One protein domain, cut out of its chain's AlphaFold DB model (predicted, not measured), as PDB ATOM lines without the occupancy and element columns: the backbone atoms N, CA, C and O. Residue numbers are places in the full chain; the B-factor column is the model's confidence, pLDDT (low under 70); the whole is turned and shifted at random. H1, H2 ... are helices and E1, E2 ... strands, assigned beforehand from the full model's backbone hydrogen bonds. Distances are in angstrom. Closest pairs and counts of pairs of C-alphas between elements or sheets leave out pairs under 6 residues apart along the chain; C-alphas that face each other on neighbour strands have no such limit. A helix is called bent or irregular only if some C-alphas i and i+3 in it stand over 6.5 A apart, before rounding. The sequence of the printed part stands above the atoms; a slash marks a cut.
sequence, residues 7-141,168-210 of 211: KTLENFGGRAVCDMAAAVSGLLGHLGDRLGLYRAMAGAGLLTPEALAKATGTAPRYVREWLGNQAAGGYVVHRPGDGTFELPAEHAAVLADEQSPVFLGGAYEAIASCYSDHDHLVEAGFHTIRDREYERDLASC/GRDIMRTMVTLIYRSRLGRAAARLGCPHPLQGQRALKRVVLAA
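What this domain is: This is residues 7 to 141 and 168 to 210 of the 211 residues of an uncharacterized protein of Actinomadura verrucosospora (UniProt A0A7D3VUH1). One long helix, H1, makes a shaft; near its last residues gathers a head of short helices, H2 to H5, with the small hairpin of E1 and E2, and H6 crosses the shaft beside this head. From H6 an arm of H7 and H8 runs away from the body, with residues 122 to 128 and 130 to 141 sticking out, while H9 runs back near the shaft, H10 packs across the shaft near its start, and H11 is apart from the shaft, its first residue, Gly 199, coming near the last residue of H4, Ala 72. The printed part has 178 residues with eleven named helices and two named strands, in the order H1 H2 H3 H4 E1 E2 H5 H6 H7 H8 H9 H10 H11; the sheet E1 - E2 is antiparallel and the class is mostly helix. It is only just loose, close to compact, with a radius of gyration of the C-alphas of 19.4 A and spans of 63 by 46 by 32 A.

How they stand to each other: E1, residues 77 to 79, and E2, residues 84 to 86, are antiparallel neighbours and form a hairpin, their directions at 156 degrees; N 77 and O 86 are 2.8 A apart and N 79 and O 84 2.8 A, both within hydrogen-bond range. H4, residues 60 to 72, comes near both strands; its closest C-alphas are those of Ala 71 and Val 77, 5.9 A, for E1, and of Leu 67 and Phe 85, 7.4 A, for E2. H3, residues 49 to 56, touches H4, closest at the C-alphas of Ala 53 and Pro 60, 5.0 A, and is only just about perpendicular to it at 71 degrees. H2, residues 37 to 41, touches H3, with the closest C-alphas, Leu 37 and Thr 56, 6.5 A apart. H2 also touches H5, residues 89 to 95, with the closest C-alphas, Tyr 38 and Leu 95, 6.2 A apart. H1, residues 7 to 34, and H4 are close but not clearly touching, the closest C-alphas being those of Leu 28 and Trp 66, 7.3 A. H6, residues 105 to 116, touches residues 26 to 33 of H1 alone, closest at the C-alphas of His 30 and Tyr 108, 4.9 A; they run opposite ways at a steep tilt of 67 degrees, only just short of about perpendicular. H7, residues 118 to 128, and H6 meet only through their link; H8, residues 131 to 140, is apart from H7. H10, residues 183 to 188, touches residues 10 to 17 of H1 alone, about perpendicular at 90 degrees, with the C-alphas of Gly 14 and Ala 188 closest at 4.9 A. H9, residues 168 to 181, is close to H1 but not clearly touching, closest at the C-alphas of Ala 21 and Ile 179, 6.9 A. H11, residues 199 to 208, touches no helix; it is close to H4 but not clearly touching, the C-alphas of Ala 72 and Gly 199 being closest at 5.7 A. Every O i to N i+4 pair is within hydrogen-bond range in H1, H2, H3, H4, H6 and H10; the counts are 2 of 3 in H5, 5 of 7 in H7, 5 of 6 in H8, 8 of 10 in H9 and 5 of 6 in H11.

Where its parts are: H1 begins at C-alpha 7 (235.514, 169.445, 195.785) and ends at C-alpha 34 (230.083, 210.069, 198.576), 41.1 A away. From first to last C-alpha H4 measures 18.2 A, H6 16.7 A, H9 20.1 A and H11 15.3 A. H9 is irregular, with C-alphas 169 and 172 7.5 A apart. H11 ends at C-alpha 208 (219.765, 185.203, 172.377).

The domain as a whole: The two C-alphas farthest apart are those of Arg 132 and Ala 209, 64.3 A. Residues 142 to 167 are not printed, and C-alphas 141 and 168 are 40.2 A apart across this cut. Of the links that are printed whole, none is long. The mean pLDDT of the printed part is 73.3; residues 124 to 141 and 168 to 210 are under 70.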
ATOM      1  N   LYS A   7     236.836 168.907 195.425       87.94
ATOM      2  CA  LYS A   7     235.514 169.445 195.785       87.94
ATOM      3  C   LYS A   7     235.625 170.490 196.895       87.94
ATOM      4  O   LYS A   7     234.974 171.533 196.850       87.94
ATOM      5  N   THR A   8     236.464 170.223 197.886       90.81
ATOM      6  CA  THR A   8     236.747 171.138 198.994       90.81
ATOM      7  C   THR A   8     237.436 172.400 198.486       90.81
ATOM      8  O   THR A   8     237.040 173.503 198.874       90.81
ATOM      9  N   LEU A   9     238.399 172.255 197.568       89.56
ATOM     10  CA  LEU A   9     239.063 173.383 196.915       89.56
ATOM     11  C   LEU A   9     238.071 174.262 196.144       89.56
ATOM     12  O   LEU A   9     238.073 175.478 196.318       89.56
ATOM     13  N   GLU A  10     237.209 173.668 195.320       85.44
ATOM     14  CA  GLU A  10     236.220 174.408 194.526       85.44
ATOM     15  C   GLU A  10     235.223 175.168 195.406       85.44
ATOM     16  O   GLU A  10     234.953 176.345 195.161       85.44
ATOM     17  N   ASN A  11     234.736 174.533 196.474       84.31
ATOM     18  CA  ASN A  11     233.820 175.164 197.423       84.31
ATOM     19  C   ASN A  11     234.467 176.352 198.143       84.31
ATOM     20  O   ASN A  11     233.856 177.414 198.281       84.31
ATOM     21  N   PHE A  12     235.703 176.189 198.624       84.56
ATOM     22  CA  PHE A  12     236.409 177.277 199.295       84.56
ATOM     23  C   PHE A  12     236.793 178.396 198.322       84.56
ATOM     24  O   PHE A  12     236.567 179.565 198.630       84.56
ATOM     25  N   GLY A  13     237.272 178.054 197.125       86.44
ATOM     26  CA  GLY A  13     237.577 179.024 196.074       86.44
ATOM     27  C   GLY A  13     236.351 179.838 195.653       86.44
ATOM     28  O   GLY A  13     236.460 181.046 195.462       86.44
ATOM     29  N   GLY A  14     235.174 179.209 195.575       80.38
ATOM     30  CA  GLY A  14     233.910 179.905 195.330       80.38
ATOM     31  C   GLY A  14     233.583 180.935 196.413       80.38
ATOM     32  O   GLY A  14     233.289 182.082 196.084       80.38
ATOM     33  N   ARG A  15     233.711 180.556 197.693       82.69
ATOM     34  CA  ARG A  15     233.504 181.478 198.826       82.69
ATOM     35  C   ARG A  15     234.461 182.666 198.783       82.69
ATOM     36  O   ARG A  15     233.999 183.799 198.806       82.69
ATOM     37  N   ALA A  16     235.756 182.418 198.593       82.62
ATOM     38  CA  ALA A  16     236.749 183.486 198.497       82.62
ATOM     39  C   ALA A  16     236.431 184.481 197.362       82.62
ATOM     40  O   ALA A  16     236.615 185.686 197.510       82.62
ATOM     41  N   VAL A  17     235.911 183.998 196.227       80.69
ATOM     42  CA  VAL A  17     235.467 184.867 195.123       80.69
ATOM     43  C   VAL A  17     234.237 185.691 195.490       80.69
ATOM     44  O   VAL A  17     234.174 186.866 195.123       80.69
ATOM     45  N   CYS A  18     233.280 185.114 196.215       80.19
ATOM     46  CA  CYS A  18     232.128 185.853 196.726       80.19
ATOM     47  C   CYS A  18     232.550 186.959 197.700       80.19
ATOM     48  O   CYS A  18     232.066 188.081 197.566       80.19
ATOM     49  N   ASP A  19     233.491 186.682 198.601       81.56
ATOM     50  CA  ASP A  19     233.990 187.671 199.561       81.56
ATOM     51  C   ASP A  19     234.709 188.826 198.846       81.56
ATOM     52  O   ASP A  19     234.463 189.996 199.139       81.56
ATOM     53  N   MET A  20     235.524 188.521 197.827       83.62
ATOM     54  CA  MET A  20     236.141 189.549 196.975       83.62
ATOM     55  C   MET A  20     235.094 190.406 196.252       83.62
ATOM     56  O   MET A  20     235.239 191.626 196.171       83.62
ATOM     57  N   ALA A  21     234.035 189.786 195.723       80.19
ATOM     58  CA  ALA A  21     232.951 190.518 195.076       80.19
ATOM     59  C   ALA A  21     232.211 191.424 196.071       80.19
ATOM     60  O   ALA A  21     231.944 192.581 195.748       80.19
ATOM     61  N   ALA A  22     231.944 190.933 197.284       82.62
ATOM     62  CA  ALA A  22     231.309 191.702 198.348       82.62
ATOM     63  C   ALA A  22     232.163 192.903 198.782       82.62
ATOM     64  O   ALA A  22     231.630 194.003 198.916       82.62
ATOM     65  N   ALA A  23     233.483 192.731 198.915       84.94
ATOM     66  CA  ALA A  23     234.405 193.820 199.240       84.94
ATOM     67  C   ALA A  23     234.380 194.935 198.180       84.94
ATOM     68  O   ALA A  23     234.251 196.118 198.508       84.94
ATOM     69  N   VAL A  24     234.425 194.567 196.893       84.38
ATOM     70  CA  VAL A  24     234.320 195.538 195.790       84.38
ATOM     71  C   VAL A  24     232.950 196.218 195.782       84.38
ATOM     72  O   VAL A  24     232.880 197.435 195.615       84.38
ATOM     73  N   SER A  25     231.860 195.478 195.997       85.00
ATOM     74  CA  SER A  25     230.519 196.064 196.112       85.00
ATOM     75  C   SER A  25     230.401 197.028 197.296       85.00
ATOM     76  O   SER A  25     229.757 198.064 197.155       85.00
ATOM     77  N   GLY A  26     231.063 196.748 198.422       87.25
ATOM     78  CA  GLY A  26     231.143 197.664 199.562       87.25
ATOM     79  C   GLY A  26     231.812 198.990 199.201       87.25
ATOM     80  O   GLY A  26     231.257 200.058 199.462       87.25
ATOM     81  N   LEU A  27     232.949 198.932 198.500       89.75
ATOM     82  CA  LEU A  27     233.622 200.125 197.973       89.75
ATOM     83  C   LEU A  27     232.725 200.911 197.001       89.75
ATOM     84  O   LEU A  27     232.678 202.138 197.051       89.75
ATOM     85  N   LEU A  28     232.003 200.230 196.109       90.94
ATOM     86  CA  LEU A  28     231.096 200.889 195.162       90.94
ATOM     87  C   LEU A  28     229.863 201.500 195.846       90.94
ATOM     88  O   LEU A  28     229.390 202.550 195.403       90.94
ATOM     89  N   GLY A  29     229.396 200.891 196.940       92.56
ATOM     90  CA  GLY A  29     228.405 201.462 197.850       92.56
ATOM     91  C   GLY A  29     228.890 202.777 198.458       92.56
ATOM     92  O   GLY A  29     228.231 203.803 198.297       92.56
ATOM     93  N   HIS A  30     230.093 202.773 199.034       93.38
ATOM     94  CA  HIS A  30     230.743 203.973 199.567       93.38
ATOM     95  C   HIS A  30     230.887 205.089 198.517       93.38
ATOM     96  O   HIS A  30     230.541 206.242 198.770       93.38
ATOM     97  N   LEU A  31     231.351 204.758 197.304       94.94
ATOM     98  CA  LEU A  31     231.456 205.737 196.215       94.94
ATOM     99  C   LEU A  31     230.088 206.301 195.808       94.94
ATOM    100  O   LEU A  31     229.987 207.491 195.508       94.94
ATOM    101  N   GLY A  32     229.047 205.467 195.806       95.88
ATOM    102  CA  GLY A  32     227.676 205.876 195.515       95.88
ATOM    103  C   GLY A  32     227.149 206.941 196.476       95.88
ATOM    104  O   GLY A  32     226.576 207.936 196.027       95.88
ATOM    105  N   ASP A  33     227.391 206.767 197.776       94.56
ATOM    106  CA  ASP A  33     227.010 207.740 198.805       94.56
ATOM    107  C   ASP A  33     227.848 209.028 198.716       94.56
ATOM    108  O   ASP A  33     227.307 210.134 198.596       94.56
ATOM    109  N   ARG A  34     229.180 208.904 198.641       94.75
ATOM    110  CA  ARG A  34     230.083 210.069 198.576       94.75
ATOM    111  C   ARG A  34     229.871 210.952 197.353       94.75
ATOM    112  O   ARG A  34     229.986 212.170 197.454       94.75
ATOM    113  N   LEU A  35     229.572 210.355 196.200       96.56
ATOM    114  CA  LEU A  35     229.273 211.094 194.969       96.56
ATOM    115  C   LEU A  35     227.821 211.598 194.920       96.56
ATOM    116  O   LEU A  35     227.449 212.290 193.975       96.56
ATOM    117  N   GLY A  36     226.989 211.248 195.908       96.69
ATOM    118  CA  GLY A  36     225.572 211.599 195.937       96.69
ATOM    119  C   GLY A  36     224.739 210.906 194.860       96.69
ATOM    120  O   GLY A  36     223.653 211.388 194.541       96.69
ATOM    121  N   LEU A  37     225.215 209.788 194.300       98.19
ATOM    122  CA  LEU A  37     224.510 209.045 193.253       98.19
ATOM    123  C   LEU A  37     223.199 208.464 193.790       98.19
ATOM    124  O   LEU A  37     222.160 208.650 193.164       98.19
ATOM    125  N   TYR A  38     223.212 207.842 194.974       98.06
ATOM    126  CA  TYR A  38     221.985 207.304 195.573       98.06
ATOM    127  C   TYR A  38     220.981 208.400 195.933       98.06
ATOM    128  O   TYR A  38     219.808 208.281 195.585       98.06
ATOM    129  N   ARG A  39     221.444 209.503 196.541       97.56
ATOM    130  CA  ARG A  39     220.605 210.678 196.836       97.56
ATOM    131  C   ARG A  39     219.962 211.260 195.576       97.56
ATOM    132  O   ARG A  39     218.786 211.592 195.601       97.56
ATOM    133  N   ALA A  40     220.697 211.336 194.465       98.00
ATOM    134  CA  ALA A  40     220.166 211.832 193.196       98.00
ATOM    135  C   ALA A  40     219.171 210.869 192.518       98.00
ATOM    136  O   ALA A  40     218.351 211.313 191.718       98.00
ATOM    137  N   MET A  41     219.237 209.565 192.812       98.25
ATOM    138  CA  MET A  41     218.282 208.571 192.305       98.25
ATOM    139  C   MET A  41     217.026 208.445 193.178       98.25
ATOM    140  O   MET A  41     215.968 208.073 192.668       98.25
ATOM    141  N   ALA A  42     217.123 208.732 194.478       97.75
ATOM    142  CA  ALA A  42     216.020 208.594 195.423       97.75
ATOM    143  C   ALA A  42     214.823 209.474 195.021       97.75
ATOM    144  O   ALA A  42     214.919 210.697 194.959       97.75
ATOM    145  N   GLY A  43     213.686 208.842 194.712       96.06
ATOM    146  CA  GLY A  43     212.459 209.534 194.299       96.06
ATOM    147  C   GLY A  43     212.484 210.140 192.887       96.06
ATOM    148  O   GLY A  43     211.476 210.693 192.457       96.06
ATOM    149  N   ALA A  44     213.584 210.012 192.140       96.25
ATOM    150  CA  ALA A  44     213.704 210.549 190.781       96.25
ATOM    151  C   ALA A  44     213.037 209.664 189.709       96.25
ATOM    152  O   ALA A  44     212.866 210.089 188.566       96.25
ATOM    153  N   GLY A  45     212.660 208.433 190.070       95.69
ATOM    154  CA  GLY A  45     212.137 207.433 189.145       95.69
ATOM    155  C   GLY A  45     213.226 206.878 188.226       95.69
ATOM    156  O   GLY A  45     214.367 206.664 188.638       95.69
ATOM    157  N   LEU A  46     212.866 206.615 186.970       96.31
ATOM    158  CA  LEU A  46     213.791 206.087 185.969       96.31
ATOM    159  C   LEU A  46     214.756 207.160 185.460       96.31
ATOM    160  O   LEU A  46     214.338 208.168 184.893       96.31
ATOM    161  N   LEU A  47     216.054 206.883 185.560       97.62
ATOM    162  CA  LEU A  47     217.126 207.759 185.098       97.62
ATOM    163  C   LEU A  47     218.035 207.058 184.093       97.62
ATOM    164  O   LEU A  47     218.398 205.894 184.252       97.62
ATOM    165  N   THR A  48     218.460 207.791 183.066       97.69
ATOM    166  CA  THR A  48     219.579 207.361 182.221       97.69
ATOM    167  C   THR A  48     220.911 207.644 182.927       97.69
ATOM    168  O   THR A  48     220.986 208.559 183.759       97.69
ATOM    169  N   PRO A  49     221.998 206.924 182.584       97.00
ATOM    170  CA  PRO A  49     223.336 207.251 183.075       97.00
ATOM    171  C   PRO A  49     223.727 208.713 182.816       97.00
ATOM    172  O   PRO A  49     224.356 209.344 183.660       97.00
ATOM    173  N   GLU A  50     223.322 209.272 181.674       97.81
ATOM    174  CA  GLU A  50     223.562 210.666 181.298       97.81
ATOM    175  C   GLU A  50     222.839 211.650 182.224       97.81
ATOM    176  O   GLU A  50     223.436 212.637 182.658       97.81
ATOM    177  N   ALA A  51     221.568 211.384 182.538       97.88
ATOM    178  CA  ALA A  51     220.781 212.231 183.429       97.88
ATOM    179  C   ALA A  51     221.357 212.223 184.851       97.88
ATOM    180  O   ALA A  51     221.548 213.288 185.442       97.88
ATOM    181  N   LEU A  52     221.713 211.042 185.365       98.25
ATOM    182  CA  LEU A  52     222.314 210.902 186.691       98.25
ATOM    183  C   LEU A  52     223.698 211.563 186.770       98.25
ATOM    184  O   LEU A  52     224.014 212.249 187.744       98.25
ATOM    185  N   ALA A  53     224.512 211.409 185.724       98.12
ATOM    186  CA  ALA A  53     225.818 212.051 185.641       98.12
ATOM    187  C   ALA A  53     225.706 213.578 185.636       98.12
ATOM    188  O   ALA A  53     226.436 214.258 186.356       98.12
ATOM    189  N   LYS A  54     224.738 214.119 184.886       98.12
ATOM    190  CA  LYS A  54     224.439 215.554 184.882       98.12
ATOM    191  C   LYS A  54     223.984 216.042 186.259       98.12
ATOM    192  O   LYS A  54     224.453 217.086 186.699       98.12
ATOM    193  N   ALA A  55     223.105 215.298 186.933       97.75
ATOM    194  CA  ALA A  55     222.587 215.662 188.253       97.75
ATOM    195  C   ALA A  55     223.673 215.682 189.344       97.75
ATOM    196  O   ALA A  55     223.603 216.491 190.261       97.75
ATOM    197  N   THR A  56     224.686 214.820 189.230       97.88
ATOM    198  CA  THR A  56     225.755 214.677 190.237       97.88
ATOM    199  C   THR A  56     227.084 215.322 189.843       97.88
ATOM    200  O   THR A  56     228.043 215.270 190.609       97.88
ATOM    201  N   GLY A  57     227.178 215.933 188.657       97.31
ATOM    202  CA  GLY A  57     228.426 216.526 188.162       97.31
ATOM    203  C   GLY A  57     229.533 215.494 187.912       97.31
ATOM    204  O   GLY A  57     230.718 215.809 188.025       97.31
ATOM    205  N   THR A  58     229.161 214.255 187.590       97.31
ATOM    206  CA  THR A  58     230.085 213.135 187.374       97.31
ATOM    207  C   THR A  58     230.207 212.778 185.890       97.31
ATOM    208  O   THR A  58     229.491 213.286 185.028       97.31
ATOM    209  N   ALA A  59     231.164 211.912 185.551       95.31
ATOM    210  CA  ALA A  59     231.396 211.508 184.167       95.31
ATOM    211  C   ALA A  59     230.429 210.379 183.741       95.31
ATOM    212  O   ALA A  59     230.452 209.306 184.354       95.31
ATOM    213  N   PRO A  60     229.668 210.536 182.638       91.56
ATOM    214  CA  PRO A  60     228.610 209.598 182.240       91.56
ATOM    215  C   PRO A  60     229.116 208.179 181.976       91.56
ATOM    216  O   PRO A  60     228.435 207.203 182.279       91.56
ATOM    217  N   ARG A  61     230.353 208.045 181.480       93.44
ATOM    218  CA  ARG A  61     230.991 206.737 181.298       93.44
ATOM    219  C   ARG A  61     231.149 205.988 182.624       93.44
ATOM    220  O   ARG A  61     230.813 204.817 182.681       93.44
ATOM    221  N   TYR A  62     231.645 206.640 183.675       91.62
ATOM    222  CA  TYR A  62     231.849 205.984 184.971       91.62
ATOM    223  C   TYR A  62     230.525 205.704 185.679       91.62
ATOM    224  O   TYR A  62     230.370 204.633 186.257       91.62
ATOM    225  N   VAL A  63     229.551 206.611 185.564       96.31
ATOM    226  CA  VAL A  63     228.195 206.392 186.090       96.31
ATOM    227  C   VAL A  63     227.539 205.176 185.444       96.31
ATOM    228  O   VAL A  63     226.928 204.374 186.139       96.31
ATOM    229  N   ARG A  64     227.705 204.986 184.131       94.75
ATOM    230  CA  ARG A  64     227.186 203.808 183.422       94.75
ATOM    231  C   ARG A  64     227.794 202.500 183.933       94.75
ATOM    232  O   ARG A  64     227.055 201.547 184.158       94.75
ATOM    233  N   GLU A  65     229.112 202.450 184.122       92.56
ATOM    234  CA  GLU A  65     229.783 201.257 184.667       92.56
ATOM    235  C   GLU A  65     229.347 200.979 186.113       92.56
ATOM    236  O   GLU A  65     229.055 199.836 186.467       92.56
ATOM    237  N   TRP A  66     229.244 202.031 186.930       95.94
ATOM    238  CA  TRP A  66     228.752 201.938 188.302       95.94
ATOM    239  C   TRP A  66     227.310 201.412 188.343       95.94
ATOM    240  O   TRP A  66     227.051 200.410 189.004       95.94
ATOM    241  N   LEU A  67     226.393 201.983 187.553       95.00
ATOM    242  CA  LEU A  67     225.007 201.514 187.428       95.00
ATOM    243  C   LEU A  67     224.928 200.058 186.948       95.00
ATOM    244  O   LEU A  67     224.086 199.297 187.425       95.00
ATOM    245  N   GLY A  68     225.822 199.648 186.043       89.75
ATOM    246  CA  GLY A  68     225.938 198.259 185.603       89.75
ATOM    247  C   GLY A  68     226.292 197.308 186.747       89.75
ATOM    248  O   GLY A  68     225.677 196.247 186.875       89.75
ATOM    249  N   ASN A  69     227.230 197.698 187.615       91.81
ATOM    250  CA  ASN A  69     227.543 196.932 188.820       91.81
ATOM    251  C   ASN A  69     226.367 196.913 189.806       91.81
ATOM    252  O   ASN A  69     225.967 195.833 190.237       91.81
ATOM    253  N   GLN A  70     225.774 198.074 190.104       93.81
ATOM    254  CA  GLN A  70     224.652 198.172 191.036       93.81
ATOM    255  C   GLN A  70     223.451 197.335 190.575       93.81
ATOM    256  O   GLN A  70     222.803 196.683 191.392       93.81
ATOM    257  N   ALA A  71     223.173 197.298 189.270       92.56
ATOM    258  CA  ALA A  71     222.110 196.469 188.710       92.56
ATOM    259  C   ALA A  71     222.438 194.971 188.810       92.56
ATOM    260  O   ALA A  71     221.569 194.167 189.146       92.56
ATOM    261  N   ALA A  72     223.693 194.582 188.562       86.56
ATOM    262  CA  ALA A  72     224.137 193.197 188.719       86.56
ATOM    263  C   ALA A  72     224.085 192.730 190.184       86.56
ATOM    264  O   ALA A  72     223.743 191.576 190.444       86.56
ATOM    265  N   GLY A  73     224.387 193.629 191.125       85.19
ATOM    266  CA  GLY A  73     224.293 193.395 192.566       85.19
ATOM    267  C   GLY A  73     222.874 193.482 193.134       85.19
ATOM    268  O   GLY A  73     222.691 193.207 194.313       85.19
ATOM    269  N   GLY A  74     221.877 193.870 192.330       90.12
ATOM    270  CA  GLY A  74     220.484 194.004 192.769       90.12
ATOM    271  C   GLY A  74     220.179 195.267 193.584       90.12
ATOM    272  O   GLY A  74     219.116 195.351 194.183       90.12
ATOM    273  N   TYR A  75     221.074 196.256 193.598       92.94
ATOM    274  CA  TYR A  75     220.885 197.525 194.313       92.94
ATOM    275  C   TYR A  75     219.949 198.470 193.553       92.94
ATOM    276  O   TYR A  75     219.195 199.222 194.162       92.94
ATOM    277  N   VAL A  76     219.980 198.429 192.219       95.75
ATOM    278  CA  VAL A  76     219.105 199.233 191.352       95.75
ATOM    279  C   VAL A  76     218.400 198.337 190.344       95.75
ATOM    280  O   VAL A  76     218.924 197.299 189.931       95.75
ATOM    281  N   VAL A  77     217.217 198.754 189.912       95.81
ATOM    282  CA  VAL A  77     216.458 198.080 188.858       95.81
ATOM    283  C   VAL A  77     216.878 198.663 187.515       95.81
ATOM    284  O   VAL A  77     216.785 199.866 187.306       95.81
ATOM    285  N   HIS A  78     217.319 197.812 186.590       94.75
ATOM    286  CA  HIS A  78     217.648 198.205 185.219       94.75
ATOM    287  C   HIS A  78     216.512 197.816 184.264       94.75
ATOM    288  O   HIS A  78     216.080 196.660 184.260       94.75
ATOM    289  N   ARG A  79     216.059 198.757 183.426       93.12
ATOM    290  CA  ARG A  79     215.103 198.527 182.332       93.12
ATOM    291  C   ARG A  79     215.845 198.569 180.986       93.12
ATOM    292  O   ARG A  79     216.112 199.654 180.471       93.12
ATOM    293  N   PRO A  80     216.167 197.403 180.383       83.62
ATOM    294  CA  PRO A  80     217.024 197.346 179.198       83.62
ATOM    295  C   PRO A  80     216.451 198.030 177.956       83.62
ATOM    296  O   PRO A  80     217.226 198.490 177.128       83.62
ATOM    297  N   GLY A  81     215.119 198.080 177.817       85.38
ATOM    298  CA  GLY A  81     214.463 198.686 176.651       85.38
ATOM    299  C   GLY A  81     214.756 200.179 176.513       85.38
ATOM    300  O   GLY A  81     214.989 200.650 175.405       85.38
ATOM    301  N   ASP A  82     214.840 200.879 177.645       83.62
ATOM    302  CA  ASP A  82     215.006 202.335 177.690       83.62
ATOM    303  C   ASP A  82     216.415 202.748 178.153       83.62
ATOM    304  O   ASP A  82     216.743 203.932 178.194       83.62
ATOM    305  N   GLY A  83     217.262 201.781 178.536       91.38
ATOM    306  CA  GLY A  83     218.588 202.040 179.104       91.38
ATOM    307  C   GLY A  83     218.538 202.826 180.419       91.38
ATOM    308  O   GLY A  83     219.455 203.596 180.713       91.38
ATOM    309  N   THR A  84     217.453 202.664 181.180       96.06
ATOM    310  CA  THR A  84     217.168 203.423 182.400       96.06
ATOM    311  C   THR A  84     217.320 202.578 183.657       96.06
ATOM    312  O   THR A  84     217.195 201.351 183.645       96.06
ATOM    313  N   PHE A  85     217.600 203.263 184.757       98.00
ATOM    314  CA  PHE A  85     217.849 202.689 186.066       98.00
ATOM    315  C   PHE A  85     216.995 203.396 187.106       98.00
ATOM    316  O   PHE A  85     216.806 204.607 187.041       98.00
ATOM    317  N   GLU A  86     216.502 202.645 188.076       97.94
ATOM    318  CA  GLU A  86     215.665 203.146 189.160       97.94
ATOM    319  C   GLU A  86     216.192 202.605 190.486       97.94
ATOM    320  O   GLU A  86     216.579 201.434 190.573       97.94
ATOM    321  N   LEU A  87     216.225 203.455 191.511       98.19
ATOM    322  CA  LEU A  87     216.507 203.048 192.883       98.19
ATOM    323  C   LEU A  87     215.161 202.840 193.599       98.19
ATOM    324  O   LEU A  87     214.468 203.832 193.834       98.19
ATOM    325  N   PRO A  88     214.772 201.592 193.931       97.75
ATOM    326  CA  PRO A  88     213.544 201.328 194.678       97.75
ATOM    327  C   PRO A  88     213.513 202.081 196.008       97.75
ATOM    328  O   PRO A  88     214.560 202.307 196.620       97.75
ATOM    329  N   ALA A  89     212.318 202.432 196.482       96.44
ATOM    330  CA  ALA A  89     212.148 203.207 197.712       96.44
ATOM    331  C   ALA A  89     212.746 202.490 198.936       96.44
ATOM    332  O   ALA A  89     213.396 203.119 199.770       96.44
ATOM    333  N   GLU A  90     212.604 201.167 199.002       95.62
ATOM    334  CA  GLU A  90     213.161 200.327 200.062       95.62
ATOM    335  C   GLU A  90     214.692 200.378 200.075       95.62
ATOM    336  O   GLU A  90     215.311 200.415 201.135       95.62
ATOM    337  N   HIS A  91     215.318 200.425 198.897       97.00
ATOM    338  CA  HIS A  91     216.771 200.527 198.778       97.00
ATOM    339  C   HIS A  91     217.244 201.956 199.070       97.00
ATOM    340  O   HIS A  91     218.285 202.146 199.697       97.00
ATOM    341  N   ALA A  92     216.470 202.968 198.668       96.62
ATOM    342  CA  ALA A  92     216.750 204.366 198.978       96.62
ATOM    343  C   ALA A  92     216.738 204.634 200.493       96.62
ATOM    344  O   ALA A  92     217.616 205.339 200.984       96.62
ATOM    345  N   ALA A  93     215.831 204.009 201.249       91.62
ATOM    346  CA  ALA A  93     215.818 204.097 202.711       91.62
ATOM    347  C   ALA A  93     217.115 203.571 203.359       91.62
ATOM    348  O   ALA A  93     217.476 203.996 204.450       91.62
ATOM    349  N   VAL A  94     217.823 202.650 202.701       93.12
ATOM    350  CA  VAL A  94     219.089 202.081 203.190       93.12
ATOM    351  C   VAL A  94     220.301 202.876 202.688       93.12
ATOM    352  O   VAL A  94     221.306 202.985 203.386       93.12
ATOM    353  N   LEU A  95     220.229 203.424 201.473       93.94
ATOM    354  CA  LEU A  95     221.399 203.923 200.736       93.94
ATOM    355  C   LEU A  95     221.422 205.438 200.510       93.94
ATOM    356  O   LEU A  95     222.459 205.963 200.116       93.94
ATOM    357  N   ALA A  96     220.300 206.134 200.696       94.75
ATOM    358  CA  ALA A  96     220.148 207.544 200.329       94.75
ATOM    359  C   ALA A  96     219.562 208.430 201.439       94.75
ATOM    360  O   ALA A  96     219.850 209.624 201.461       94.75
ATOM    361  N   ASP A  97     218.729 207.877 202.323       90.25
ATOM    362  CA  ASP A  97     218.066 208.641 203.382       90.25
ATOM    363  C   ASP A  97     218.863 208.610 204.691       90.25
ATOM    364  O   ASP A  97     218.743 207.674 205.470       90.25
ATOM    365  N   GLU A  98     219.637 209.659 204.967       88.44
ATOM    366  CA  GLU A  98     220.425 209.794 206.204       88.44
ATOM    367  C   GLU A  98     219.577 209.863 207.487       88.44
ATOM    368  O   GLU A  98     220.109 209.682 208.582       88.44
ATOM    369  N   GLN A  99     218.272 210.137 207.384       86.00
ATOM    370  CA  GLN A  99     217.356 210.152 208.532       86.00
ATOM    371  C   GLN A  99     216.715 208.783 208.787       86.00
ATOM    372  O   GLN A  99     216.061 208.582 209.814       86.00
ATOM    373  N   SER A 100     216.898 207.835 207.869       80.56
ATOM    374  CA  SER A 100     216.381 206.483 208.006       80.56
ATOM    375  C   SER A 100     217.159 205.705 209.074       80.56
ATOM    376  O   SER A 100     218.391 205.692 209.065       80.56
ATOM    377  N   PRO A 101     216.475 204.963 209.966       80.75
ATOM    378  CA  PRO A 101     217.134 204.146 210.989       80.75
ATOM    379  C   PRO A 101     217.926 202.963 210.409       80.75
ATOM    380  O   PRO A 101     218.667 202.309 211.137       80.75
ATOM    381  N   VAL A 102     217.752 202.666 209.118       87.00
ATOM    382  CA  VAL A 102     218.464 201.597 208.402       87.00
ATOM    383  C   VAL A 102     219.482 202.143 207.400       87.00
ATOM    384  O   VAL A 102     219.957 201.396 206.547       87.00
ATOM    385  N   PHE A 103     219.812 203.433 207.478       83.19
ATOM    386  CA  PHE A 103     220.805 204.045 206.606       83.19
ATOM    387  C   PHE A 103     222.205 203.466 206.843       83.19
ATOM    388  O   PHE A 103     222.709 203.459 207.967       83.19
ATOM    389  N   LEU A 104     222.857 203.008 205.774       86.25
ATOM    390  CA  LEU A 104     224.162 202.339 205.826       86.25
ATOM    391  C   LEU A 104     225.330 203.187 205.300       86.25
ATOM    392  O   LEU A 104     226.447 202.675 205.231       86.25
ATOM    393  N   GLY A 105     225.135 204.470 204.968       81.81
ATOM    394  CA  GLY A 105     226.233 205.333 204.497       81.81
ATOM    395  C   GLY A 105     227.415 205.379 205.474       81.81
ATOM    396  O   GLY A 105     228.559 205.144 205.086       81.81
ATOM    397  N   GLY A 106     227.136 205.526 206.775       77.00
ATOM    398  CA  GLY A 106     228.169 205.486 207.820       77.00
ATOM    399  C   GLY A 106     228.893 204.136 207.936       77.00
ATOM    400  O   GLY A 106     230.088 204.101 208.220       77.00
ATOM    401  N   ALA A 107     228.211 203.020 207.659       77.62
ATOM    402  CA  ALA A 107     228.845 201.700 207.641       77.62
ATOM    403  C   ALA A 107     229.814 201.559 206.456       77.62
ATOM    404  O   ALA A 107     230.903 201.005 206.606       77.62
ATOM    405  N   TYR A 108     229.454 202.103 205.290       82.69
ATOM    406  CA  TYR A 108     230.351 202.152 204.137       82.69
ATOM    407  C   TYR A 108     231.574 203.045 204.376       82.69
ATOM    408  O   TYR A 108     232.669 202.689 203.942       82.69
ATOM    409  N   GLU A 109     231.417 204.168 205.080       83.31
ATOM    410  CA  GLU A 109     232.540 205.019 205.502       83.31
ATOM    411  C   GLU A 109     233.508 204.264 206.427       83.31
ATOM    412  O   GLU A 109     234.714 204.269 206.188       83.31
ATOM    413  N   ALA A 110     232.992 203.537 207.425       77.75
ATOM    414  CA  ALA A 110     233.819 202.741 208.335       77.75
ATOM    415  C   ALA A 110     234.591 201.622 207.609       77.75
ATOM    416  O   ALA A 110     235.759 201.373 207.894       77.75
ATOM    417  N   ILE A 111     233.969 200.960 206.628       79.31
ATOM    418  CA  ILE A 111     234.673 199.965 205.803       79.31
ATOM    419  C   ILE A 111     235.784 200.639 204.987       79.31
ATOM    420  O   ILE A 111     236.882 200.094 204.878       79.31
ATOM    421  N   ALA A 112     235.525 201.820 204.420       82.25
ATOM    422  CA  ALA A 112     236.531 202.557 203.665       82.25
ATOM    423  C   ALA A 112     237.728 202.963 204.542       82.25
ATOM    424  O   ALA A 112     238.868 202.815 204.094       82.25
ATOM    425  N   SER A 113     237.500 203.384 205.793       79.06
ATOM    426  CA  SER A 113     238.589 203.728 206.719       79.06
ATOM    427  C   SER A 113     239.468 202.522 207.051       79.06
ATOM    428  O   SER A 113     240.689 202.650 207.047       79.06
ATOM    429  N   CYS A 114     238.892 201.321 207.211       77.81
ATOM    430  CA  CYS A 114     239.682 200.097 207.393       77.81
ATOM    431  C   CYS A 114     240.679 199.859 206.247       77.81
ATOM    432  O   CYS A 114     241.792 199.395 206.484       77.81
ATOM    433  N   TYR A 115     240.299 200.182 205.005       83.56
ATOM    434  CA  TYR A 115     241.202 200.074 203.856       83.56
ATOM    435  C   TYR A 115     242.204 201.228 203.770       83.56
ATOM    436  O   TYR A 115     243.300 201.026 203.254       83.56
ATOM    437  N   SER A 116     241.874 202.424 204.254       81.44
ATOM    438  CA  SER A 116     242.847 203.520 204.340       81.44
ATOM    439  C   SER A 116     243.928 203.252 205.390       81.44
ATOM    440  O   SER A 116     245.091 203.551 205.132       81.44
ATOM    441  N   ASP A 117     243.571 202.610 206.503       78.50
ATOM    442  CA  ASP A 117     244.465 202.393 207.648       78.50
ATOM    443  C   ASP A 117     245.127 201.002 207.667       78.50
ATOM    444  O   ASP A 117     245.768 200.629 208.650       78.50
ATOM    445  N   HIS A 118     244.992 200.205 206.603       81.38
ATOM    446  CA  HIS A 118     245.408 198.796 206.620       81.38
ATOM    447  C   HIS A 118     246.907 198.590 206.898       81.38
ATOM    448  O   HIS A 118     247.256 197.677 207.643       81.38
ATOM    449  N   ASP A 119     247.783 199.456 206.383       79.06
ATOM    450  CA  ASP A 119     249.221 199.398 206.681       79.06
ATOM    451  C   ASP A 119     249.497 199.682 208.167       79.06
ATOM    452  O   ASP A 119     250.326 199.023 208.793       79.06
ATOM    453  N   HIS A 120     248.754 200.612 208.775       71.81
ATOM    454  CA  HIS A 120     248.859 200.885 210.209       71.81
ATOM    455  C   HIS A 120     248.341 199.712 211.051       71.81
ATOM    456  O   HIS A 120     248.930 199.386 212.081       71.81
ATOM    457  N   LEU A 121     247.282 199.030 210.605       73.12
ATOM    458  CA  LEU A 121     246.801 197.813 211.262       73.12
ATOM    459  C   LEU A 121     247.851 196.698 211.232       73.12
ATOM    460  O   LEU A 121     248.007 195.999 212.230       73.12
ATOM    461  N   VAL A 122     248.583 196.543 210.127       77.44
ATOM    462  CA  VAL A 122     249.688 195.578 210.031       77.44
ATOM    463  C   VAL A 122     250.805 195.953 211.003       77.44
ATOM    464  O   VAL A 122     251.128 195.173 211.898       77.44
ATOM    465  N   GLU A 123     251.346 197.162 210.876       72.56
ATOM    466  CA  GLU A 123     252.544 197.580 211.608       72.56
ATOM    467  C   GLU A 123     252.283 197.824 213.096       72.56
ATOM    468  O   GLU A 123     253.005 197.313 213.947       72.56
ATOM    469  N   ALA A 124     251.247 198.589 213.441       69.75
ATOM    470  CA  ALA A 124     250.945 198.915 214.828       69.75
ATOM    471  C   ALA A 124     249.996 197.885 215.459       69.75
ATOM    472  O   ALA A 124     250.239 197.406 216.567       69.75
ATOM    473  N   GLY A 125     248.940 197.493 214.748       65.50
ATOM    474  CA  GLY A 125     247.908 196.600 215.277       65.50
ATOM    475  C   GLY A 125     248.421 195.192 215.581       65.50
ATOM    476  O   GLY A 125     248.461 194.772 216.736       65.50
ATOM    477  N   PHE A 126     248.837 194.462 214.546       69.06
ATOM    478  CA  PHE A 126     249.201 193.046 214.668       69.06
ATOM    479  C   PHE A 126     250.609 192.805 215.216       69.06
ATOM    480  O   PHE A 126     250.878 191.721 215.740       69.06
ATOM    481  N   HIS A 127     251.509 193.785 215.107       69.06
ATOM    482  CA  HIS A 127     252.892 193.635 215.561       69.06
ATOM    483  C   HIS A 127     253.220 194.388 216.859       69.06
ATOM    484  O   HIS A 127     254.178 193.996 217.529       69.06
ATOM    485  N   THR A 128     252.457 195.418 217.260       59.59
ATOM    486  CA  THR A 128     252.814 196.235 218.443       59.59
ATOM    487  C   THR A 128     251.783 196.306 219.563       59.59
ATOM    488  O   THR A 128     252.191 196.621 220.686       59.59
ATOM    489  N   ILE A 129     250.503 195.972 219.337       56.84
ATOM    490  CA  ILE A 129     249.525 195.926 220.434       56.84
ATOM    491  C   ILE A 129     249.940 194.815 221.407       56.84
ATOM    492  O   ILE A 129     249.776 193.625 221.153       56.84
ATOM    493  N   ARG A 130     250.492 195.215 222.556       55.44
ATOM    494  CA  ARG A 130     250.546 194.367 223.749       55.44
ATOM    495  C   ARG A 130     249.136 194.349 224.329       55.44
ATOM    496  O   ARG A 130     248.611 195.416 224.636       55.44
ATOM    497  N   ASP A 131     248.575 193.163 224.551       55.44
ATOM    498  CA  ASP A 131     247.206 192.900 225.052       55.44
ATOM    499  C   ASP A 131     246.710 193.851 226.174       55.44
ATOM    500  O   ASP A 131     245.527 194.157 226.284       55.44
ATOM    501  N   ARG A 132     247.634 194.398 226.974       48.47
ATOM    502  CA  ARG A 132     247.418 195.356 228.075       48.47
ATOM    503  C   ARG A 132     246.804 196.709 227.686       48.47
ATOM    504  O   ARG A 132     246.341 197.412 228.585       48.47
ATOM    505  N   GLU A 133     246.917 197.156 226.439       52.72
ATOM    506  CA  GLU A 133     246.372 198.455 225.997       52.72
ATOM    507  C   GLU A 133     244.940 198.287 225.477       52.72
ATOM    508  O   GLU A 133     244.036 198.971 225.948       52.72
ATOM    509  N   TYR A 134     244.702 197.240 224.682       50.62
ATOM    510  CA  TYR A 134     243.371 196.842 224.215       50.62
ATOM    511  C   TYR A 134     242.403 196.495 225.364       50.62
ATOM    512  O   TYR A 134     241.265 196.962 225.377       50.62
ATOM    513  N   GLU A 135     242.848 195.747 226.384       49.81
ATOM    514  CA  GLU A 135     242.020 195.467 227.572       49.81
ATOM    515  C   GLU A 135     241.692 196.730 228.385       49.81
ATOM    516  O   GLU A 135     240.632 196.818 229.006       49.81
ATOM    517  N   ARG A 136     242.582 197.730 228.375       52.50
ATOM    518  CA  ARG A 136     242.394 198.994 229.101       52.50
ATOM    519  C   ARG A 136     241.398 199.899 228.391       52.50
ATOM    520  O   ARG A 136     240.581 200.520 229.063       52.50
ATOM    521  N   ASP A 137     241.424 199.916 227.063       51.28
ATOM    522  CA  ASP A 137     240.467 200.654 226.238       51.28
ATOM    523  C   ASP A 137     239.077 200.004 226.269       51.28
ATOM    524  O   ASP A 137     238.073 200.705 226.395       51.28
ATOM    525  N   LEU A 138     239.000 198.666 226.283       48.06
ATOM    526  CA  LEU A 138     237.748 197.944 226.541       48.06
ATOM    527  C   LEU A 138     237.198 198.210 227.950       48.06
ATOM    528  O   LEU A 138     235.989 198.374 228.107       48.06
ATOM    529  N   ALA A 139     238.064 198.287 228.966       47.12
ATOM    530  CA  ALA A 139     237.670 198.629 230.335       47.12
ATOM    531  C   ALA A 139     237.317 200.120 230.516       47.12
ATOM    532  O   ALA A 139     236.563 200.466 231.426       47.12
ATOM    533  N   SER A 140     237.859 200.995 229.666       47.00
ATOM    534  CA  SER A 140     237.603 202.442 229.625       47.00
ATOM    535  C   SER A 140     236.341 202.794 228.832       47.00
ATOM    536  O   SER A 140     235.757 203.856 229.047       47.00
ATOM    537  N   CYS A 141     235.887 201.902 227.942       34.22
ATOM    538  CA  CYS A 141     234.652 202.068 227.187       34.22
ATOM    539  C   CYS A 141     233.470 202.213 228.164       34.22
ATOM    540  O   CYS A 141     233.123 201.248 228.855       34.22
ATOM    541  N   GLY A 168     243.141 204.906 187.649       33.12
ATOM    542  CA  GLY A 168     241.731 204.496 187.700       33.12
ATOM    543  C   GLY A 168     241.113 204.037 186.375       33.12
ATOM    544  O   GLY A 168     239.967 203.596 186.367       33.12
ATOM    545  N   ARG A 169     241.839 204.121 185.251       38.84
ATOM    546  CA  ARG A 169     241.283 203.816 183.919       38.84
ATOM    547  C   ARG A 169     241.045 202.325 183.663       38.84
ATOM    548  O   ARG A 169     240.188 202.024 182.836       38.84
ATOM    549  N   ASP A 170     241.723 201.430 184.388       38.31
ATOM    550  CA  ASP A 170     241.605 199.978 184.186       38.31
ATOM    551  C   ASP A 170     241.115 199.190 185.402       38.31
ATOM    552  O   ASP A 170     240.673 198.059 185.230       38.31
ATOM    553  N   ILE A 171     241.108 199.750 186.614       38.88
ATOM    554  CA  ILE A 171     240.801 198.978 187.832       38.88
ATOM    555  C   ILE A 171     239.343 198.499 187.845       38.88
ATOM    556  O   ILE A 171     239.089 197.314 188.028       38.88
ATOM    557  N   MET A 172     238.378 199.379 187.566       36.66
ATOM    558  CA  MET A 172     236.954 199.029 187.654       36.66
ATOM    559  C   MET A 172     236.527 198.046 186.550       36.66
ATOM    560  O   MET A 172     235.842 197.059 186.816       36.66
ATOM    561  N   ARG A 173     237.028 198.243 185.320       39.00
ATOM    562  CA  ARG A 173     236.807 197.319 184.196       39.00
ATOM    563  C   ARG A 173     237.495 195.973 184.425       39.00
ATOM    564  O   ARG A 173     236.898 194.936 184.145       39.00
ATOM    565  N   THR A 174     238.722 195.978 184.944       34.72
ATOM    566  CA  THR A 174     239.504 194.764 185.213       34.72
ATOM    567  C   THR A 174     238.917 193.974 186.376       34.72
ATOM    568  O   THR A 174     238.763 192.766 186.242       34.72
ATOM    569  N   MET A 175     238.478 194.619 187.459       39.72
ATOM    570  CA  MET A 175     237.842 193.942 188.597       39.72
ATOM    571  C   MET A 175     236.514 193.280 188.208       39.72
ATOM    572  O   MET A 175     236.335 192.088 188.453       39.72
ATOM    573  N   VAL A 176     235.618 193.993 187.512       44.59
ATOM    574  CA  VAL A 176     234.347 193.412 187.035       44.59
ATOM    575  C   VAL A 176     234.603 192.294 186.014       44.59
ATOM    576  O   VAL A 176     233.996 191.228 186.078       44.59
ATOM    577  N   THR A 177     235.561 192.467 185.104       41.00
ATOM    578  CA  THR A 177     235.909 191.432 184.114       41.00
ATOM    579  C   THR A 177     236.545 190.201 184.774       41.00
ATOM    580  O   THR A 177     236.193 189.080 184.414       41.00
ATOM    581  N   LEU A 178     237.443 190.358 185.749       38.72
ATOM    582  CA  LEU A 178     238.120 189.241 186.423       38.72
ATOM    583  C   LEU A 178     237.171 188.437 187.319       38.72
ATOM    584  O   LEU A 178     237.211 187.204 187.291       38.72
ATOM    585  N   ILE A 179     236.277 189.104 188.052       45.53
ATOM    586  CA  ILE A 179     235.293 188.431 188.911       45.53
ATOM    587  C   ILE A 179     234.268 187.672 188.049       45.53
ATOM    588  O   ILE A 179     233.993 186.502 188.308       45.53
ATOM    589  N   TYR A 180     233.773 188.278 186.960       41.50
ATOM    590  CA  TYR A 180     232.671 187.703 186.176       41.50
ATOM    591  C   TYR A 180     233.091 186.852 184.954       41.50
ATOM    592  O   TYR A 180     232.303 186.015 184.507       41.50
ATOM    593  N   ARG A 181     234.309 186.995 184.394       40.59
ATOM    594  CA  ARG A 181     234.795 186.204 183.229       40.59
ATOM    595  C   ARG A 181     235.854 185.141 183.559       40.59
ATOM    596  O   ARG A 181     236.199 184.352 182.669       40.59
ATOM    597  N   SER A 182     236.350 185.048 184.796       34.75
ATOM    598  CA  SER A 182     237.298 183.990 185.190       34.75
ATOM    599  C   SER A 182     236.645 182.597 185.227       34.75
ATOM    600  O   SER A 182     235.431 182.445 185.384       34.75
ATOM    601  N   ARG A 183     237.453 181.535 185.061       35.69
ATOM    602  CA  ARG A 183     236.994 180.134 185.211       35.69
ATOM    603  C   ARG A 183     236.396 179.871 186.606       35.69
ATOM    604  O   ARG A 183     235.482 179.062 186.711       35.69
ATOM    605  N   LEU A 184     236.854 180.606 187.621       36.22
ATOM    606  CA  LEU A 184     236.358 180.572 189.000       36.22
ATOM    607  C   LEU A 184     234.945 181.167 189.137       36.22
ATOM    608  O   LEU A 184     234.089 180.534 189.751       36.22
ATOM    609  N   GLY A 185     234.642 182.290 188.473       35.50
ATOM    610  CA  GLY A 185     233.278 182.843 188.427       35.50
ATOM    611  C   GLY A 185     232.256 181.896 187.773       35.50
ATOM    612  O   GLY A 185     231.111 181.797 188.214       35.50
ATOM    613  N   ARG A 186     232.680 181.106 186.771       41.84
ATOM    614  CA  ARG A 186     231.844 180.058 186.143       41.84
ATOM    615  C   ARG A 186     231.612 178.831 187.036       41.84
ATOM    616  O   ARG A 186     230.597 178.161 186.863       41.84
ATOM    617  N   ALA A 187     232.527 178.534 187.959       35.50
ATOM    618  CA  ALA A 187     232.378 177.458 188.941       35.50
ATOM    619  C   ALA A 187     231.482 177.890 190.118       35.50
ATOM    620  O   ALA A 187     230.584 177.143 190.499       35.50
ATOM    621  N   ALA A 188     231.624 179.131 190.601       35.50
ATOM    622  CA  ALA A 188     230.744 179.718 191.618       35.50
ATOM    623  C   ALA A 188     229.265 179.763 191.168       35.50
ATOM    624  O   ALA A 188     228.363 179.490 191.957       35.50
ATOM    625  N   ALA A 189     229.008 179.978 189.870       39.66
ATOM    626  CA  ALA A 189     227.669 179.910 189.275       39.66
ATOM    627  C   ALA A 189     227.016 178.506 189.308       39.66
ATOM    628  O   ALA A 189     225.801 178.403 189.140       39.66
ATOM    629  N   ARG A 190     227.788 177.428 189.523       36.53
ATOM    630  CA  ARG A 190     227.286 176.042 189.626       36.53
ATOM    631  C   ARG A 190     227.013 175.598 191.070       36.53
ATOM    632  O   ARG A 190     226.344 174.589 191.258       36.53
ATOM    633  N   LEU A 191     227.499 176.341 192.070       37.78
ATOM    634  CA  LEU A 191     227.510 175.939 193.487       37.78
ATOM    635  C   LEU A 191     226.403 176.579 194.347       37.78
ATOM    636  O   LEU A 191     226.434 176.453 195.565       37.78
ATOM    637  N   GLY A 192     225.403 177.229 193.738       34.00
ATOM    638  CA  GLY A 192     224.169 177.600 194.445       34.00
ATOM    639  C   GLY A 192     224.354 178.584 195.606       34.00
ATOM    640  O   GLY A 192     223.721 178.424 196.644       34.00
ATOM    641  N   CYS A 193     225.199 179.607 195.440       33.12
ATOM    642  CA  CYS A 193     225.266 180.715 196.396       33.12
ATOM    643  C   CYS A 193     223.912 181.468 196.433       33.12
ATOM    644  O   CYS A 193     223.433 181.893 195.375       33.12
ATOM    645  N   PRO A 194     223.287 181.669 197.607       34.06
ATOM    646  CA  PRO A 194     222.150 182.579 197.752       34.06
ATOM    647  C   PRO A 194     222.694 184.023 197.703       34.06
ATOM    648  O   PRO A 194     223.591 184.347 198.462       34.06
ATOM    649  N   HIS A 195     222.290 184.966 196.850       36.88
ATOM    650  CA  HIS A 195     221.278 185.028 195.802       36.88
ATOM    651  C   HIS A 195     221.725 186.078 194.746       36.88
ATOM    652  O   HIS A 195     221.599 187.272 194.985       36.88
ATOM    653  N   PRO A 196     222.229 185.661 193.568       38.19
ATOM    654  CA  PRO A 196     222.396 186.498 192.368       38.19
ATOM    655  C   PRO A 196     221.303 186.230 191.300       38.19
ATOM    656  O   PRO A 196     221.529 186.362 190.093       38.19
ATOM    657  N   LEU A 197     220.103 185.792 191.709       36.53
ATOM    658  CA  LEU A 197     219.110 185.172 190.814       36.53
ATOM    659  C   LEU A 197     218.047 186.106 190.203       36.53
ATOM    660  O   LEU A 197     217.133 185.611 189.546       36.53
ATOM    661  N   GLN A 198     218.192 187.432 190.280       39.94
ATOM    662  CA  GLN A 198     217.391 188.338 189.433       39.94
ATOM    663  C   GLN A 198     218.153 188.911 188.224       39.94
ATOM    664  O   GLN A 198     217.528 189.197 187.202       39.94
ATOM    665  N   GLY A 199     219.494 188.928 188.235       33.28
ATOM    666  CA  GLY A 199     220.307 189.350 187.081       33.28
ATOM    667  C   GLY A 199     220.410 188.309 185.951       33.28
ATOM    668  O   GLY A 199     220.604 188.652 184.783       33.28
ATOM    669  N   GLN A 200     220.227 187.018 186.256       40.53
ATOM    670  CA  GLN A 200     220.442 185.935 185.281       40.53
ATOM    671  C   GLN A 200     219.299 185.751 184.266       40.53
ATOM    672  O   GLN A 200     219.535 185.270 183.155       40.53
ATOM    673  N   ARG A 201     218.064 186.175 184.581       33.78
ATOM    674  CA  ARG A 201     216.947 186.136 183.613       33.78
ATOM    675  C   ARG A 201     217.062 187.222 182.536       33.78
ATOM    676  O   ARG A 201     216.641 186.984 181.405       33.78
ATOM    677  N   ALA A 202     217.681 188.361 182.851       35.47
ATOM    678  CA  ALA A 202     217.947 189.431 181.887       35.47
ATOM    679  C   ALA A 202     219.066 189.048 180.900       35.47
ATOM    680  O   ALA A 202     218.941 189.274 179.697       35.47
ATOM    681  N   LEU A 203     220.116 188.375 181.381       36.84
ATOM    682  CA  LEU A 203     221.270 188.004 180.556       36.84
ATOM    683  C   LEU A 203     220.942 186.926 179.504       36.84
ATOM    684  O   LEU A 203     221.468 186.971 178.395       36.84
ATOM    685  N   LYS A 204     220.016 186.001 179.796       30.38
ATOM    686  CA  LYS A 204     219.590 184.975 178.825       30.38
ATOM    687  C   LYS A 204     218.870 185.577 177.606       30.38
ATOM    688  O   LYS A 204     218.981 185.029 176.516       30.38
ATOM    689  N   ARG A 205     218.163 186.706 177.772       33.72
ATOM    690  CA  ARG A 205     217.460 187.409 176.679       33.72
ATOM    691  C   ARG A 205     218.394 188.263 175.818       33.72
ATOM    692  O   ARG A 205     218.192 188.330 174.616       33.72
ATOM    693  N   VAL A 206     219.435 188.850 176.411       34.53
ATOM    694  CA  VAL A 206     220.440 189.647 175.680       34.53
ATOM    695  C   VAL A 206     221.369 188.756 174.845       34.53
ATOM    696  O   VAL A 206     221.724 189.118 173.731       34.53
ATOM    697  N   VAL A 207     221.713 187.562 175.338       33.97
ATOM    698  CA  VAL A 207     222.586 186.611 174.622       33.97
ATOM    699  C   VAL A 207     221.880 185.929 173.439       33.97
ATOM    700  O   VAL A 207     222.532 185.608 172.457       33.97
ATOM    701  N   LEU A 208     220.556 185.751 173.492       31.58
ATOM    702  CA  LEU A 208     219.765 185.203 172.377       31.58
ATOM    703  C   LEU A 208     219.404 186.241 171.300       31.58
ATOM    704  O   LEU A 208     218.997 185.849 170.217       31.58
ATOM    705  N   ALA A 209     219.545 187.539 171.583       30.55
ATOM    706  CA  ALA A 209     219.289 188.618 170.622       30.55
ATOM    707  C   ALA A 209     220.556 189.084 169.871       30.55
ATOM    708  O   ALA A 209     220.470 189.952 169.009       30.55
ATOM    709  N   ALA A 210     221.725 188.536 170.222       32.09
ATOM    710  CA  ALA A 210     223.031 188.895 169.662       32.09
ATOM    711  C   ALA A 210     223.763 187.699 169.010       32.09
ATOM    712  O   ALA A 210     224.978 187.760 168.811       32.09
TER     713      ALA A 210